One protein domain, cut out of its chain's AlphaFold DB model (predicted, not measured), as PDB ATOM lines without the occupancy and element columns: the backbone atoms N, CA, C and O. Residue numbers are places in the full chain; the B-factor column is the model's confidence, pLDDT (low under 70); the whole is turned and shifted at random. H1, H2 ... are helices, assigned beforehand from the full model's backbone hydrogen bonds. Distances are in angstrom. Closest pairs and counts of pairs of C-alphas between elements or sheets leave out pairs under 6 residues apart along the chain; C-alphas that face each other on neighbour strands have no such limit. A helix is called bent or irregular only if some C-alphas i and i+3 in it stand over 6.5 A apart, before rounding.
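What this domain is: This is residues 5 to 72 of the 295 residues of the protein "Histone protein" of Caballeronia sordidicola (UniProt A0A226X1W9). Two long helices, H1 and H2, make an open V, with residues 40 to 43 at its corner and the far ends of both arms standing free. The printed part has 68 residues with two named helices, H1 then H2, and no named strand; the class is all helix. The whole is extended, with a radius of gyration of the C-alphas of 21.5 A and spans of 60 by 41 by 14 A.

How they stand to each other: H1, residues 5 to 39, is the longest helix. A tight link of 4 residues joins it to H2, residues 44 to 72. H1 and H2 are apart, with no C-alpha of the one within 8 A of the other. Residues 5 to 32 of H1 and 48 to 72 of H2 stand free. In H1 and H2 every O i to N i+4 pair is within hydrogen-bond range.

Where its parts are: H1 measures 51.0 A, from C-alpha 5 at (171.265, 81.813, 123.520) to C-alpha 39 at (182.731, 130.294, 112.681). H2 measures 40.4 A and ends with C-alpha 72 at (141.642, 119.814, 90.678). Neither helix is bent or irregular.

The domain as a whole: The two C-alphas farthest apart, those of Val 6 and Ala 71, are 60.5 A apart. The printed part has no cut. Mean pLDDT of the printed part is 88.1; residues 62 to 72 are under 70.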
ATOM      1  N   GLU A   5     170.710  80.805 122.606       96.88
ATOM      2  CA  GLU A   5     171.265  81.813 123.520       96.88
ATOM      3  C   GLU A   5     172.569  82.421 122.983       96.88
ATOM      4  O   GLU A   5     172.687  83.641 122.874       96.88
ATOM      5  N   VAL A   6     173.504  81.585 122.514       97.50
ATOM      6  CA  VAL A   6     174.783  82.029 121.925       97.50
ATOM      7  C   VAL A   6     174.565  82.884 120.670       97.50
ATOM      8  O   VAL A   6     175.366  83.774 120.369       97.50
ATOM      9  N   ILE A   7     173.486  82.644 119.917       97.06
ATOM     10  CA  ILE A   7     173.103  83.494 118.780       97.06
ATOM     11  C   ILE A   7     172.570  84.842 119.290       97.06
ATOM     12  O   ILE A   7     173.013  85.888 118.813       97.06
ATOM     13  N   GLN A   8     171.682  84.843 120.289       98.06
ATOM     14  CA  GLN A   8     171.126  86.069 120.873       98.06
ATOM     15  C   GLN A   8     172.190  86.969 121.520       98.06
ATOM     16  O   GLN A   8     172.157  88.185 121.323       98.06
ATOM     17  N   GLU A   9     173.157  86.405 122.242       97.50
ATOM     18  CA  GLU A   9     174.287  87.156 122.804       97.50
ATOM     19  C   GLU A   9     175.124  87.830 121.714       97.50
ATOM     20  O   GLU A   9     175.459  89.014 121.821       97.50
ATOM     21  N   LYS A  10     175.415  87.109 120.623       96.88
ATOM     22  CA  LYS A  10     176.124  87.664 119.463       96.88
ATOM     23  C   LYS A  10     175.337  88.800 118.812       96.88
ATOM     24  O   LYS A  10     175.942  89.826 118.510       96.88
ATOM     25  N   MET A  11     174.014  88.674 118.663       97.50
ATOM     26  CA  MET A  11     173.172  89.774 118.169       97.50
ATOM     27  C   MET A  11     173.248  90.999 119.087       97.50
ATOM     28  O   MET A  11     173.521  92.094 118.605       97.50
ATOM     29  N   LYS A  12     173.081  90.829 120.408       98.38
ATOM     30  CA  LYS A  12     173.175  91.933 121.384       98.38
ATOM     31  C   LYS A  12     174.549  92.611 121.352       98.38
ATOM     32  O   LYS A  12     174.630  93.836 121.383       98.38
ATOM     33  N   LYS A  13     175.631  91.834 121.230       98.25
ATOM     34  CA  LYS A  13     177.002  92.353 121.118       98.25
ATOM     35  C   LYS A  13     177.222  93.143 119.824       98.25
ATOM     36  O   LYS A  13     177.819  94.216 119.875       98.25
ATOM     37  N   LEU A  14     176.732  92.643 118.688       98.50
ATOM     38  CA  LEU A  14     176.801  93.347 117.401       98.50
ATOM     39  C   LEU A  14     175.944  94.621 117.400       98.50
ATOM     40  O   LEU A  14     176.399  95.647 116.899       98.50
ATOM     41  N   GLN A  15     174.762  94.590 118.020       98.44
ATOM     42  CA  GLN A  15     173.903  95.762 118.194       98.44
ATOM     43  C   GLN A  15     174.615  96.847 119.014       98.44
ATOM     44  O   GLN A  15     174.779  97.964 118.535       98.44
ATOM     45  N   ALA A  16     175.168  96.501 120.182       98.44
ATOM     46  CA  ALA A  16     175.937  97.439 121.001       98.44
ATOM     47  C   ALA A  16     177.166  98.011 120.260       98.44
ATOM     48  O   ALA A  16     177.509  99.184 120.425       98.44
ATOM     49  N   GLN A  17     177.828  97.217 119.411       98.44
ATOM     50  CA  GLN A  17     178.909  97.705 118.548       98.44
ATOM     51  C   GLN A  17     178.406  98.681 117.473       98.44
ATOM     52  O   GLN A  17     179.055  99.704 117.241       98.44
ATOM     53  N   ALA A  18     177.260  98.407 116.846       98.25
ATOM     54  CA  ALA A  18     176.630  99.317 115.892       98.25
ATOM     55  C   ALA A  18     176.245 100.646 116.562       98.25
ATOM     56  O   ALA A  18     176.614 101.708 116.058       98.25
ATOM     57  N   ASP A  19     175.618 100.593 117.737       97.88
ATOM     58  CA  ASP A  19     175.199 101.771 118.500       97.88
ATOM     59  C   ASP A  19     176.401 102.614 118.957       97.88
ATOM     60  O   ASP A  19     176.386 103.838 118.817       97.88
ATOM     61  N   MET A  20     177.509 101.989 119.379       97.69
ATOM     62  CA  MET A  20     178.769 102.702 119.645       97.69
ATOM     63  C   MET A  20     179.337 103.406 118.401       97.69
ATOM     64  O   MET A  20     179.885 104.506 118.510       97.69
ATOM     65  N   LEU A  21     179.242 102.796 117.215       98.38
ATOM     66  CA  LEU A  21     179.693 103.425 115.968       98.38
ATOM     67  C   LEU A  21     178.761 104.564 115.531       98.38
ATOM     68  O   LEU A  21     179.244 105.570 115.010       98.38
ATOM     69  N   ILE A  22     177.452 104.438 115.768       98.19
ATOM     70  CA  ILE A  22     176.467 105.505 115.547       98.19
ATOM     71  C   ILE A  22     176.745 106.677 116.495       98.19
ATOM     72  O   ILE A  22     176.849 107.808 116.026       98.19
ATOM     73  N   ALA A  23     176.969 106.422 117.788       98.25
ATOM     74  CA  ALA A  23     177.287 107.451 118.777       98.25
ATOM     75  C   ALA A  23     178.560 108.238 118.415       98.25
ATOM     76  O   ALA A  23     178.544 109.468 118.420       98.25
ATOM     77  N   LYS A  24     179.637 107.551 118.003       98.31
ATOM     78  CA  LYS A  24     180.880 108.200 117.536       98.31
ATOM     79  C   LYS A  24     180.660 109.067 116.291       98.31
ATOM     80  O   LYS A  24     181.162 110.187 116.220       98.31
ATOM     81  N   LYS A  25     179.878 108.583 115.317       97.88
ATOM     82  CA  LYS A  25     179.514 109.362 114.119       97.88
ATOM     83  C   LYS A  25     178.665 110.583 114.484       97.88
ATOM     84  O   LYS A  25     178.955 111.677 114.005       97.88
ATOM     85  N   ALA A  26     177.687 110.423 115.373       98.19
ATOM     86  CA  ALA A  26     176.847 111.509 115.869       98.19
ATOM     87  C   ALA A  26     177.670 112.583 116.597       98.19
ATOM     88  O   ALA A  26     177.511 113.762 116.297       98.19
ATOM     89  N   GLN A  27     178.611 112.195 117.467       98.31
ATOM     90  CA  GLN A  27     179.555 113.124 118.102       98.31
ATOM     91  C   GLN A  27     180.357 113.915 117.059       98.31
ATOM     92  O   GLN A  27     180.373 115.143 117.111       98.31
ATOM     93  N   SER A  28     180.928 113.242 116.052       98.12
ATOM     94  CA  SER A  28     181.695 113.925 114.999       98.12
ATOM     95  C   SER A  28     180.857 114.927 114.187       98.12
ATOM     96  O   SER A  28     181.351 116.003 113.846       98.12
ATOM     97  N   ALA A  29     179.577 114.624 113.945       98.12
ATOM     98  CA  ALA A  29     178.642 115.540 113.296       98.12
ATOM     99  C   ALA A  29     178.282 116.731 114.202       98.12
ATOM    100  O   ALA A  29     178.235 117.868 113.736       98.12
ATOM    101  N   VAL A  30     178.085 116.503 115.507       97.38
ATOM    102  CA  VAL A  30     177.851 117.577 116.487       97.38
ATOM    103  C   VAL A  30     179.060 118.513 116.576       97.38
ATOM    104  O   VAL A  30     178.877 119.727 116.627       97.38
ATOM    105  N   ASP A  31     180.287 117.999 116.524       98.19
ATOM    106  CA  ASP A  31     181.493 118.838 116.545       98.19
ATOM    107  C   ASP A  31     181.683 119.639 115.249       98.19
ATOM    108  O   ASP A  31     182.151 120.777 115.293       98.19
ATOM    109  N   GLN A  32     181.270 119.102 114.096       97.94
ATOM    110  CA  GLN A  32     181.180 119.872 112.849       97.94
ATOM    111  C   GLN A  32     180.137 120.994 112.954       97.94
ATOM    112  O   GLN A  32     180.428 122.130 112.584       97.94
ATOM    113  N   ILE A  33     178.956 120.709 113.515       96.56
ATOM    114  CA  ILE A  33     177.909 121.715 113.753       96.56
ATOM    115  C   ILE A  33     178.417 122.808 114.702       96.56
ATOM    116  O   ILE A  33     178.268 123.984 114.391       96.56
ATOM    117  N   ARG A  34     179.082 122.451 115.810       96.50
ATOM    118  CA  ARG A  34     179.683 123.416 116.751       96.50
ATOM    119  C   ARG A  34     180.721 124.314 116.082       96.50
ATOM    120  O   ARG A  34     180.706 125.516 116.320       96.50
ATOM    121  N   LYS A  35     181.593 123.758 115.232       97.44
ATOM    122  CA  LYS A  35     182.576 124.545 114.467       97.44
ATOM    123  C   LYS A  35     181.888 125.573 113.572       97.44
ATOM    124  O   LYS A  35     182.226 126.745 113.658       97.44
ATOM    125  N   LEU A  36     180.869 125.163 112.813       96.69
ATOM    126  CA  LEU A  36     180.079 126.072 111.977       96.69
ATOM    127  C   LEU A  36     179.300 127.109 112.809       96.69
ATOM    128  O   LEU A  36     179.206 128.267 112.419       96.69
ATOM    129  N   MET A  37     178.770 126.733 113.975       94.94
ATOM    130  CA  MET A  37     178.112 127.683 114.879       94.94
ATOM    131  C   MET A  37     179.078 128.755 115.396       94.94
ATOM    132  O   MET A  37     178.702 129.919 115.447       94.94
ATOM    133  N   LEU A  38     180.320 128.390 115.725       96.38
ATOM    134  CA  LEU A  38     181.344 129.337 116.178       96.38
ATOM    135  C   LEU A  38     181.905 130.196 115.031       96.38
ATOM    136  O   LEU A  38     182.051 131.400 115.206       96.38
ATOM    137  N   GLU A  39     182.176 129.607 113.863       96.81
ATOM    138  CA  GLU A  39     182.731 130.294 112.681       96.81
ATOM    139  C   GLU A  39     181.812 131.410 112.163       96.81
ATOM    140  O   GLU A  39     182.282 132.484 111.796       96.81
ATOM    141  N   TYR A  40     180.498 131.169 112.171       96.25
ATOM    142  CA  TYR A  40     179.490 132.090 111.636       96.25
ATOM    143  C   TYR A  40     178.644 132.781 112.724       96.25
ATOM    144  O   TYR A  40     177.701 133.499 112.394       96.25
ATOM    145  N   GLY A  41     178.925 132.544 114.010       93.88
ATOM    146  CA  GLY A  41     178.152 133.095 115.130       93.88
ATOM    147  C   GLY A  41     176.686 132.630 115.191       93.88
ATOM    148  O   GLY A  41     175.837 133.357 115.706       93.88
ATOM    149  N   LEU A  42     176.351 131.448 114.655       93.88
ATOM    150  CA  LEU A  42     174.975 130.939 114.682       93.88
ATOM    151  C   LEU A  42     174.586 130.467 116.086       93.88
ATOM    152  O   LEU A  42     175.154 129.516 116.625       93.88
ATOM    153  N   THR A  43     173.520 131.057 116.621       93.25
ATOM    154  CA  THR A  43     172.810 130.551 117.798       93.25
ATOM    155  C   THR A  43     171.769 129.499 117.403       93.25
ATOM    156  O   THR A  43     171.294 129.456 116.264       93.25
ATOM    157  N   THR A  44     171.363 128.654 118.355       92.12
ATOM    158  CA  THR A  44     170.252 127.705 118.157       92.12
ATOM    159  C   THR A  44     168.945 128.425 117.823       92.12
ATOM    160  O   THR A  44     168.225 127.983 116.931       92.12
ATOM    161  N   GLN A  45     168.685 129.571 118.461       94.25
ATOM    162  CA  GLN A  45     167.501 130.400 118.213       94.25
ATOM    163  C   GLN A  45     167.394 130.831 116.745       94.25
ATOM    164  O   GLN A  45     166.355 130.599 116.132       94.25
ATOM    165  N   HIS A  46     168.473 131.333 116.132       91.19
ATOM    166  CA  HIS A  46     168.437 131.744 114.723       91.19
ATOM    167  C   HIS A  46     168.142 130.570 113.765       91.19
ATOM    168  O   HIS A  46     167.435 130.718 112.763       91.19
ATOM    169  N   ILE A  47     168.655 129.374 114.080       91.25
ATOM    170  CA  ILE A  47     168.366 128.146 113.323       91.25
ATOM    171  C   ILE A  47     166.891 127.751 113.496       91.25
ATOM    172  O   ILE A  47     166.221 127.414 112.515       91.25
ATOM    173  N   GLU A  48     166.369 127.816 114.721       93.44
ATOM    174  CA  GLU A  48     164.984 127.480 115.044       93.44
ATOM    175  C   GLU A  48     163.967 128.452 114.451       93.44
ATOM    176  O   GLU A  48     162.971 127.996 113.898       93.44
ATOM    177  N   GLU A  49     164.196 129.762 114.517       93.75
ATOM    178  CA  GLU A  49     163.352 130.792 113.896       93.75
ATOM    179  C   GLU A  49     163.247 130.564 112.388       93.75
ATOM    180  O   GLU A  49     162.153 130.474 111.829       93.75
ATOM    181  N   LYS A  50     164.388 130.358 111.724       90.62
ATOM    182  CA  LYS A  50     164.444 130.074 110.286       90.62
ATOM    183  C   LYS A  50     163.783 128.739 109.932       90.62
ATOM    184  O   LYS A  50     163.198 128.609 108.854       90.62
ATOM    185  N   ALA A  51     163.840 127.750 110.826       91.62
ATOM    186  CA  ALA A  51     163.135 126.480 110.680       91.62
ATOM    187  C   ALA A  51     161.617 126.616 110.907       91.62
ATOM    188  O   ALA A  51     160.852 126.026 110.142       91.62
ATOM    189  N   LYS A  52     161.174 127.405 111.896       93.12
ATOM    190  CA  LYS A  52     159.766 127.736 112.183       93.12
ATOM    191  C   LYS A  52     159.148 128.493 111.007       93.12
ATOM    192  O   LYS A  52     158.242 127.956 110.378       93.12
ATOM    193  N   ALA A  53     159.770 129.582 110.554       91.25
ATOM    194  CA  ALA A  53     159.350 130.320 109.362       91.25
ATOM    195  C   ALA A  53     159.304 129.438 108.095       91.25
ATOM    196  O   ALA A  53     158.384 129.550 107.281       91.25
ATOM    197  N   ARG A  54     160.245 128.494 107.916       90.56
ATOM    198  CA  ARG A  54     160.169 127.495 106.827       90.56
ATOM    199  C   ARG A  54     159.033 126.484 106.998       90.56
ATOM    200  O   ARG A  54     158.488 126.044 105.989       90.56
ATOM    201  N   ARG A  55     158.681 126.085 108.222       91.06
ATOM    202  CA  ARG A  55     157.529 125.208 108.496       91.06
ATOM    203  C   ARG A  55     156.216 125.946 108.279       91.06
ATOM    204  O   ARG A  55     155.347 125.387 107.630       91.06
ATOM    205  N   GLU A  56     156.100 127.190 108.726       89.94
ATOM    206  CA  GLU A  56     154.921 128.047 108.558       89.94
ATOM    207  C   GLU A  56     154.677 128.390 107.087       89.94
ATOM    208  O   GLU A  56     153.593 128.141 106.571       89.94
ATOM    209  N   THR A  57     155.701 128.839 106.354       85.81
ATOM    210  CA  THR A  57     155.586 129.052 104.898       85.81
ATOM    211  C   THR A  57     155.310 127.751 104.142       85.81
ATOM    212  O   THR A  57     154.567 127.765 103.156       85.81
ATOM    213  N   LYS A  58     155.827 126.601 104.604       85.19
ATOM    214  CA  LYS A  58     155.472 125.286 104.043       85.19
ATOM    215  C   LYS A  58     154.053 124.846 104.411       85.19
ATOM    216  O   LYS A  58     153.415 124.244 103.562       85.19
ATOM    217  N   ALA A  59     153.543 125.176 105.595       83.81
ATOM    218  CA  ALA A  59     152.178 124.883 106.028       83.81
ATOM    219  C   ALA A  59     151.156 125.766 105.295       83.81
ATOM    220  O   ALA A  59     150.156 125.262 104.793       83.81
ATOM    221  N   ALA A  60     151.447 127.059 105.132       78.25
ATOM    222  CA  ALA A  60     150.646 127.986 104.341       78.25
ATOM    223  C   ALA A  60     150.643 127.591 102.855       78.25
ATOM    224  O   ALA A  60     149.581 127.483 102.244       78.25
ATOM    225  N   SER A  61     151.808 127.285 102.272       70.75
ATOM    226  CA  SER A  61     151.873 126.813 100.881       70.75
ATOM    227  C   SER A  61     151.307 125.402 100.696       70.75
ATOM    228  O   SER A  61     150.713 125.150  99.653       70.75
ATOM    229  N   SER A  62     151.383 124.504 101.687       66.12
ATOM    230  CA  SER A  62     150.695 123.209 101.629       66.12
ATOM    231  C   SER A  62     149.190 123.347 101.815       66.12
ATOM    232  O   SER A  62     148.459 122.594 101.186       66.12
ATOM    233  N   ALA A  63     148.703 124.299 102.614       63.09
ATOM    234  CA  ALA A  63     147.276 124.589 102.754       63.09
ATOM    235  C   ALA A  63     146.713 125.192 101.457       63.09
ATOM    236  O   ALA A  63     145.731 124.687 100.920       63.09
ATOM    237  N   VAL A  64     147.396 126.182 100.871       57.88
ATOM    238  CA  VAL A  64     147.037 126.759  99.562       57.88
ATOM    239  C   VAL A  64     147.141 125.714  98.443       57.88
ATOM    240  O   VAL A  64     146.250 125.640  97.596       57.88
ATOM    241  N   ALA A  65     148.164 124.852  98.454       57.81
ATOM    242  CA  ALA A  65     148.250 123.722  97.531       57.81
ATOM    243  C   ALA A  65     147.138 122.692  97.774       57.81
ATOM    244  O   ALA A  65     146.577 122.199  96.807       57.81
ATOM    245  N   SER A  66     146.755 122.407  99.021       54.91
ATOM    246  CA  SER A  66     145.660 121.480  99.346       54.91
ATOM    247  C   SER A  66     144.314 122.010  98.865       54.91
ATOM    248  O   SER A  66     143.558 121.261  98.256       54.91
ATOM    249  N   THR A  67     144.030 123.302  99.040       55.88
ATOM    250  CA  THR A  67     142.809 123.928  98.511       55.88
ATOM    251  C   THR A  67     142.817 123.952  96.981       55.88
ATOM    252  O   THR A  67     141.807 123.627  96.356       55.88
ATOM    253  N   LYS A  68     143.963 124.240  96.348       48.50
ATOM    254  CA  LYS A  68     144.072 124.262  94.880       48.50
ATOM    255  C   LYS A  68     144.081 122.868  94.239       48.50
ATOM    256  O   LYS A  68     143.577 122.724  93.132       48.50
ATOM    257  N   LEU A  69     144.578 121.851  94.943       49.50
ATOM    258  CA  LEU A  69     144.502 120.444  94.540       49.50
ATOM    259  C   LEU A  69     143.120 119.845  94.832       49.50
ATOM    260  O   LEU A  69     142.642 119.033  94.052       49.50
ATOM    261  N   LYS A  70     142.409 120.277  95.882       44.28
ATOM    262  CA  LYS A  70     141.018 119.852  96.123       44.28
ATOM    263  C   LYS A  70     140.055 120.394  95.058       44.28
ATOM    264  O   LYS A  70     139.074 119.726  94.759       44.28
ATOM    265  N   ALA A  71     140.390 121.520  94.421       48.31
ATOM    266  CA  ALA A  71     139.707 122.039  93.232       48.31
ATOM    267  C   ALA A  71     140.152 121.397  91.894       48.31
ATOM    268  O   ALA A  71     139.541 121.676  90.867       48.31
ATOM    269  N   SER A  72     141.196 120.554  91.878       50.75
ATOM    270  CA  SER A  72     141.642 119.814  90.678       50.75
ATOM    271  C   SER A  72     141.592 118.287  90.819       50.75
ATOM    272  O   SER A  72     141.990 117.582  89.893       50.75
TER     273      SER A  72